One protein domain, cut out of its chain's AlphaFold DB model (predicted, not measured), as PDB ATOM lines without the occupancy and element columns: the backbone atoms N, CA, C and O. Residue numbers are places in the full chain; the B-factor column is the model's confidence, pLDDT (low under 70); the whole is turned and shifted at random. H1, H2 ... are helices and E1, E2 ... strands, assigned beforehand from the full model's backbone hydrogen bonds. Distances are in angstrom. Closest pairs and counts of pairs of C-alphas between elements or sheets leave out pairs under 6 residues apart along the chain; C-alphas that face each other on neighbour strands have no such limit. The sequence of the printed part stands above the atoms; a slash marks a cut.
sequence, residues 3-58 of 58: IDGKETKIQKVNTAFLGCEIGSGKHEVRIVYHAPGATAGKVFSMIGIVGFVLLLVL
ATOM      1  N   ILE A   3     181.184 219.992 297.454       95.56
ATOM      2  CA  ILE A   3     180.015 220.857 297.623       95.56
ATOM      3  C   ILE A   3     178.993 220.060 298.421       95.56
ATOM      4  O   ILE A   3     178.619 218.962 298.008       95.56
ATOM      5  N   ASP A   4     178.590 220.574 299.581       96.25
ATOM      6  CA  ASP A   4     177.614 219.926 300.469       96.25
ATOM      7  C   ASP A   4     177.978 218.455 300.771       96.25
ATOM      8  O   ASP A   4     177.147 217.547 300.754       96.25
ATOM      9  N   GLY A   5     179.276 218.208 300.979       95.62
ATOM     10  CA  GLY A   5     179.836 216.887 301.282       95.62
ATOM     11  C   GLY A   5     180.023 215.948 300.084       95.62
ATOM     12  O   GLY A   5     180.619 214.886 300.249       95.62
ATOM     13  N   LYS A   6     179.580 216.319 298.877       94.69
ATOM     14  CA  LYS A   6     179.739 215.504 297.662       94.69
ATOM     15  C   LYS A   6     180.964 215.928 296.872       94.69
ATOM     16  O   LYS A   6     181.209 217.119 296.702       94.69
ATOM     17  N   GLU A   7     181.732 214.952 296.394       94.75
ATOM     18  CA  GLU A   7     182.877 215.228 295.531       94.75
ATOM     19  C   GLU A   7     182.396 215.754 294.175       94.75
ATOM     20  O   GLU A   7     181.581 215.125 293.501       94.75
ATOM     21  N   THR A   8     182.911 216.918 293.782       93.25
ATOM     22  CA  THR A   8     182.515 217.611 292.555       93.25
ATOM     23  C   THR A   8     183.695 217.737 291.605       93.25
ATOM     24  O   THR A   8     184.833 218.005 292.012       93.25
ATOM     25  N   LYS A   9     183.403 217.588 290.309       91.94
ATOM     26  CA  LYS A   9     184.369 217.788 289.230       91.94
ATOM     27  C   LYS A   9     184.879 219.229 289.232       91.94
ATOM     28  O   LYS A   9     184.107 220.180 289.145       91.94
ATOM     29  N   ILE A  10     186.196 219.366 289.296       92.19
ATOM     30  CA  ILE A  10     186.872 220.659 289.231       92.19
ATOM     31  C   ILE A  10     187.053 221.117 287.780       92.19
ATOM     32  O   ILE A  10     187.239 220.305 286.871       92.19
ATOM     33  N   GLN A  11     187.032 222.428 287.579       93.38
ATOM     34  CA  GLN A  11     187.263 223.101 286.311       93.38
ATOM     35  C   GLN A  11     188.464 224.039 286.437       93.38
ATOM     36  O   GLN A  11     188.690 224.653 287.481       93.38
ATOM     37  N   LYS A  12     189.232 224.154 285.353       92.38
ATOM     38  CA  LYS A  12     190.317 225.123 285.233       92.38
ATOM     39  C   LYS A  12     189.766 226.368 284.550       92.38
ATOM     40  O   LYS A  12     189.516 226.356 283.350       92.38
ATOM     41  N   VAL A  13     189.568 227.425 285.320       92.81
ATOM     42  CA  VAL A  13     189.000 228.691 284.856       92.81
ATOM     43  C   VAL A  13     190.139 229.666 284.578       92.81
ATOM     44  O   VAL A  13     191.091 229.750 285.355       92.81
ATOM     45  N   ASN A  14     190.069 230.384 283.452       89.62
ATOM     46  CA  ASN A  14     191.057 231.394 283.046       89.62
ATOM     47  C   ASN A  14     192.515 230.933 283.241       89.62
ATOM     48  O   ASN A  14     193.350 231.660 283.773       89.62
ATOM     49  N   THR A  15     192.810 229.685 282.863       86.88
ATOM     50  CA  THR A  15     194.167 229.106 282.827       86.88
ATOM     51  C   THR A  15     194.851 228.861 284.183       86.88
ATOM     52  O   THR A  15     195.808 228.089 284.223       86.88
ATOM     53  N   ALA A  16     194.385 229.418 285.298       89.06
ATOM     54  CA  ALA A  16     195.062 229.261 286.595       89.06
ATOM     55  C   ALA A  16     194.126 229.049 287.789       89.06
ATOM     56  O   ALA A  16     194.578 228.582 288.833       89.06
ATOM     57  N   PHE A  17     192.836 229.353 287.656       90.88
ATOM     58  CA  PHE A  17     191.909 229.295 288.777       90.88
ATOM     59  C   PHE A  17     191.216 227.939 288.848       90.88
ATOM     60  O   PHE A  17     190.783 227.381 287.838       90.88
ATOM     61  N   LEU A  18     191.100 227.416 290.064       91.81
ATOM     62  CA  LEU A  18     190.260 226.267 290.361       91.81
ATOM     63  C   LEU A  18     188.818 226.753 290.523       91.81
ATOM     64  O   LEU A  18     188.558 227.630 291.342       91.81
ATOM     65  N   GLY A  19     187.891 226.176 289.771       92.38
ATOM     66  CA  GLY A  19     186.469 226.487 289.873       92.38
ATOM     67  C   GLY A  19     185.592 225.247 289.766       92.38
ATOM     68  O   GLY A  19     186.067 224.144 289.501       92.38
ATOM     69  N   CYS A  20     184.296 225.438 289.963       92.88
ATOM     70  CA  CYS A  20     183.246 224.473 289.659       92.88
ATOM     71  C   CYS A  20     181.925 225.222 289.457       92.88
ATOM     72  O   CYS A  20     181.759 226.334 289.960       92.88
ATOM     73  N   GLU A  21     180.974 224.599 288.773       91.88
ATOM     74  CA  GLU A  21     179.602 225.103 288.718       91.88
ATOM     75  C   GLU A  21     178.856 224.766 290.010       91.88
ATOM     76  O   GLU A  21     178.993 223.668 290.556       91.88
ATOM     77  N   ILE A  22     178.071 225.720 290.501       92.81
ATOM     78  CA  ILE A  22     177.234 225.574 291.688       92.81
ATOM     79  C   ILE A  22     175.943 226.376 291.502       92.81
ATOM     80  O   ILE A  22     175.948 227.419 290.846       92.81
ATOM     81  N   GLY A  23     174.834 225.862 292.033       93.75
ATOM     82  CA  GLY A  23     173.531 226.524 291.973       93.75
ATOM     83  C   GLY A  23     173.433 227.744 292.892       93.75
ATOM     84  O   GLY A  23     174.334 228.041 293.677       93.75
ATOM     85  N   SER A  24     172.314 228.462 292.799       95.06
ATOM     86  CA  SER A  24     171.999 229.539 293.735       95.06
ATOM     87  C   SER A  24     171.558 228.976 295.086       95.06
ATOM     88  O   SER A  24     170.832 227.985 295.163       95.06
ATOM     89  N   GLY A  25     171.963 229.644 296.165       96.12
ATOM     90  CA  GLY A  25     171.603 229.250 297.522       96.12
ATOM     91  C   GLY A  25     172.789 229.285 298.474       96.12
ATOM     92  O   GLY A  25     173.814 229.911 298.205       96.12
ATOM     93  N   LYS A  26     172.622 228.627 299.623       96.81
ATOM     94  CA  LYS A  26     173.687 228.433 300.608       96.81
ATOM     95  C   LYS A  26     174.300 227.062 300.399       96.81
ATOM     96  O   LYS A  26     173.575 226.073 300.411       96.81
ATOM     97  N   HIS A  27     175.617 227.035 300.278       96.12
ATOM     98  CA  HIS A  27     176.373 225.813 300.079       96.12
ATOM     99  C   HIS A  27     177.612 225.807 300.961       96.12
ATOM    100  O   HIS A  27     178.246 226.847 301.163       96.12
ATOM    101  N   GLU A  28     177.977 224.631 301.458       96.69
ATOM    102  CA  GLU A  28     179.273 224.418 302.088       96.69
ATOM    103  C   GLU A  28     180.280 223.990 301.022       96.69
ATOM    104  O   GLU A  28     180.141 222.940 300.390       96.69
ATOM    105  N   VAL A  29     181.326 224.795 300.840       95.25
ATOM    106  CA  VAL A  29     182.394 224.517 299.880       95.25
ATOM    107  C   VAL A  29     183.663 224.117 300.622       95.25
ATOM    108  O   VAL A  29     184.188 224.880 301.431       95.25
ATOM    109  N   ARG A  30     184.203 222.937 300.302       96.38
ATOM    110  CA  ARG A  30     185.492 222.459 300.826       96.38
ATOM    111  C   ARG A  30     186.496 222.242 299.702       96.38
ATOM    112  O   ARG A  30     186.333 221.370 298.843       96.38
ATOM    113  N   ILE A  31     187.590 222.994 299.747       94.56
ATOM    114  CA  ILE A  31     188.744 222.806 298.866       94.56
ATOM    115  C   ILE A  31     189.824 222.086 299.672       94.56
ATOM    116  O   ILE A  31     190.389 222.643 300.606       94.56
ATOM    117  N   VAL A  32     190.092 220.830 299.318       93.00
ATOM    118  CA  VAL A  32     191.135 220.017 299.955       93.00
ATOM    119  C   VAL A  32     192.339 219.982 299.028       93.00
ATOM    120  O   VAL A  32     192.237 219.505 297.899       93.00
ATOM    121  N   TYR A  33     193.472 220.500 299.498       91.56
ATOM    122  CA  TYR A  33     194.727 220.439 298.760       91.56
ATOM    123  C   TYR A  33     195.428 219.104 299.014       91.56
ATOM    124  O   TYR A  33     195.702 218.741 300.157       91.56
ATOM    125  N   HIS A  34     195.745 218.392 297.935       90.00
ATOM    126  CA  HIS A  34     196.634 217.241 297.974       90.00
ATOM    127  C   HIS A  34     197.916 217.598 297.227       90.00
ATOM    128  O   HIS A  34     197.902 217.770 296.008       90.00
ATOM    129  N   ALA A  35     199.015 217.750 297.968       93.44
ATOM    130  CA  ALA A  35     200.296 218.117 297.384       93.44
ATOM    131  C   ALA A  35     200.793 217.007 296.440       93.44
ATOM    132  O   ALA A  35     200.950 215.859 296.880       93.44
ATOM    133  N   PRO A  36     201.059 217.314 295.156       92.81
ATOM    134  CA  PRO A  36     201.570 216.323 294.222       92.81
ATOM    135  C   PRO A  36     202.928 215.810 294.708       92.81
ATOM    136  O   PRO A  36     203.785 216.580 295.131       92.81
ATOM    137  N   GLY A  37     203.115 214.492 294.683       95.69
ATOM    138  CA  GLY A  37     204.369 213.859 295.096       95.69
ATOM    139  C   GLY A  37     204.584 213.735 296.607       95.69
ATOM    140  O   GLY A  37     205.556 213.101 297.007       95.69
ATOM    141  N   ALA A  38     203.684 214.232 297.466       95.88
ATOM    142  CA  ALA A  38     203.840 214.100 298.919       95.88
ATOM    143  C   ALA A  38     203.930 212.635 299.375       95.88
ATOM    144  O   ALA A  38     204.738 212.298 300.240       95.88
ATOM    145  N   THR A  39     203.137 211.747 298.771       95.19
ATOM    146  CA  THR A  39     203.210 210.304 299.035       95.19
ATOM    147  C   THR A  39     204.561 209.725 298.622       95.19
ATOM    148  O   THR A  39     205.178 209.018 299.411       95.19
ATOM    149  N   ALA A  40     205.058 210.069 297.429       96.81
ATOM    150  CA  ALA A  40     206.366 209.615 296.961       96.81
ATOM    151  C   ALA A  40     207.490 210.106 297.888       96.81
ATOM    152  O   ALA A  40     208.336 209.318 298.300       96.81
ATOM    153  N   GLY A  41     207.445 211.379 298.295       97.38
ATOM    154  CA  GLY A  41     208.384 211.955 299.257       97.38
ATOM    155  C   GLY A  41     208.410 211.188 300.578       97.38
ATOM    156  O   GLY A  41     209.483 210.799 301.027       97.38
ATOM    157  N   LYS A  42     207.242 210.879 301.158       97.31
ATOM    158  CA  LYS A  42     207.148 210.069 302.389       97.31
ATOM    159  C   LYS A  42     207.789 208.690 302.233       97.31
ATOM    160  O   LYS A  42     208.494 208.246 303.137       97.31
ATOM    161  N   VAL A  43     207.561 208.025 301.100       98.12
ATOM    162  CA  VAL A  43     208.154 206.710 300.809       98.12
ATOM    163  C   VAL A  43     209.676 206.812 300.721       98.12
ATOM    164  O   VAL A  43     210.372 206.047 301.383       98.12
ATOM    165  N   PHE A  44     210.206 207.786 299.979       98.19
ATOM    166  CA  PHE A  44     211.654 207.985 299.877       98.19
ATOM    167  C   PHE A  44     212.298 208.339 301.218       98.19
ATOM    168  O   PHE A  44     213.347 207.789 301.548       98.19
ATOM    169  N   SER A  45     211.664 209.194 302.024       98.31
ATOM    170  CA  SER A  45     212.133 209.480 303.382       98.31
ATOM    171  C   SER A  45     212.196 208.211 304.233       98.31
ATOM    172  O   SER A  45     213.185 207.996 304.929       98.31
ATOM    173  N   MET A  46     211.185 207.341 304.149       98.38
ATOM    174  CA  MET A  46     211.166 206.075 304.885       98.38
ATOM    175  C   MET A  46     212.277 205.125 304.426       98.38
ATOM    176  O   MET A  46     212.977 204.571 305.268       98.38
ATOM    177  N   ILE A  47     212.487 204.979 303.113       98.50
ATOM    178  CA  ILE A  47     213.591 204.178 302.557       98.50
ATOM    179  C   ILE A  47     214.938 204.698 303.069       98.50
ATOM    180  O   ILE A  47     215.773 203.907 303.499       98.50
ATOM    181  N   GLY A  48     215.133 206.021 303.072       98.38
ATOM    182  CA  GLY A  48     216.348 206.645 303.592       98.38
ATOM    183  C   GLY A  48     216.581 206.343 305.073       98.38
ATOM    184  O   GLY A  48     217.685 205.963 305.449       98.38
ATOM    185  N   ILE A  49     215.537 206.444 305.902       98.44
ATOM    186  CA  ILE A  49     215.612 206.112 307.335       98.44
ATOM    187  C   ILE A  49     215.980 204.639 307.531       98.44
ATOM    188  O   ILE A  49     216.895 204.338 308.291       98.44
ATOM    189  N   VAL A  50     215.306 203.724 306.832       98.31
ATOM    190  CA  VAL A  50     215.581 202.282 306.934       98.31
ATOM    191  C   VAL A  50     217.015 201.972 306.504       98.31
ATOM    192  O   VAL A  50     217.727 201.280 307.225       98.31
ATOM    193  N   GLY A  51     217.465 202.517 305.371       98.31
ATOM    194  CA  GLY A  51     218.834 202.331 304.888       98.31
ATOM    195  C   GLY A  51     219.884 202.874 305.859       98.31
ATOM    196  O   GLY A  51     220.891 202.216 306.103       98.31
ATOM    197  N   PHE A  52     219.630 204.036 306.463       98.19
ATOM    198  CA  PHE A  52     220.525 204.625 307.456       98.19
ATOM    199  C   PHE A  52     220.615 203.783 308.734       98.19
ATOM    200  O   PHE A  52     221.709 203.543 309.233       98.19
ATOM    201  N   VAL A  53     219.482 203.287 309.241       98.25
ATOM    202  CA  VAL A  53     219.456 202.410 310.423       98.25
ATOM    203  C   VAL A  53     220.199 201.103 310.154       98.25
ATOM    204  O   VAL A  53     220.986 200.678 310.992       98.25
ATOM    205  N   LEU A  54     219.999 200.487 308.985       98.00
ATOM    206  CA  LEU A  54     220.719 199.269 308.604       98.00
ATOM    207  C   LEU A  54     222.235 199.489 308.575       98.00
ATOM    208  O   LEU A  54     222.967 198.649 309.082       98.00
ATOM    209  N   LEU A  55     222.690 200.627 308.045       97.75
ATOM    210  CA  LEU A  55     224.110 200.982 307.994       97.75
ATOM    211  C   LEU A  55     224.741 201.173 309.381       97.75
ATOM    212  O   LEU A  55     225.937 200.968 309.525       97.75
ATOM    213  N   LEU A  56     223.971 201.590 310.388       97.50
ATOM    214  CA  LEU A  56     224.483 201.766 311.751       97.50
ATOM    215  C   LEU A  56     224.554 200.461 312.556       97.50
ATOM    216  O   LEU A  56     225.267 200.410 313.556       97.50
ATOM    217  N   VAL A  57     223.759 199.456 312.185       95.44
ATOM    218  CA  VAL A  57     223.619 198.195 312.936       95.44
ATOM    219  C   VAL A  57     224.504 197.079 312.367       95.44
ATOM    220  O   VAL A  57     224.886 196.181 313.116       95.44
ATOM    221  N   LEU A  58     224.801 197.125 311.066       89.31
ATOM    222  CA  LEU A  58     225.731 196.226 310.368       89.31
ATOM    223  C   LEU A  58     227.164 196.760 310.425       89.31
ATOM    224  O   LEU A  58     228.075 195.919 310.590       89.31
TER     225      LEU A  58
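This is residues 3 to 58 of the 58 residues of an uncharacterized protein of Dorea longicatena DSM 13814 (UniProt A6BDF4). A small looped head, residues 3 to 31, holds a short two-stranded hairpin of E1 and E2, and a long arm, residues 32 to 58, stands free of it and ends in the single helix H1. Between hairpin and arm, the chain loops out past Ser 24 and folds back. The printed part has 56 residues with two named strands and one named helix, in the order E1, E2, H1; the two strands are antiparallel. The class is mixed, helices and strands, with under half of the residues in named elements. The whole is extended, with a radius of gyration of the C-alphas of 20.3 A and spans of 65 by 26 by 12 A; the arm makes much of the length.

Going from Ile 3, look first at E1, residues 11 to 13, and E2, residues 17 to 19, a hairpin joined by a tight link of 3 residues. They are antiparallel neighbours, with 135 degrees between their directions. C-alphas 13 and 17 face each other at 4.9 A. Find N 11 and O 19 at 2.8 A, and N 17 and O 13 at 2.9 A, both within hydrogen-bond range. Farther on, H1, residues 38 to 57, is apart from E1. In H1 every O i to N i+4 pair is within hydrogen-bond range.

Find C-alpha 11 at (187.263, 223.101, 286.311), where E1 begins; it covers 6.0 A. E2 covers 6.2 A. H1 starts at C-alpha 38, (203.840, 214.100, 298.919), and runs 29.0 A to C-alpha 57 at (223.619, 198.195, 312.936).

The C-alphas of Ser 24 and Leu 58 are the two farthest apart, at 65.4 A. The link from E2 to H1, 18 residues, is long. The printed part has no cut, and no printed residue is under 70 in pLDDT.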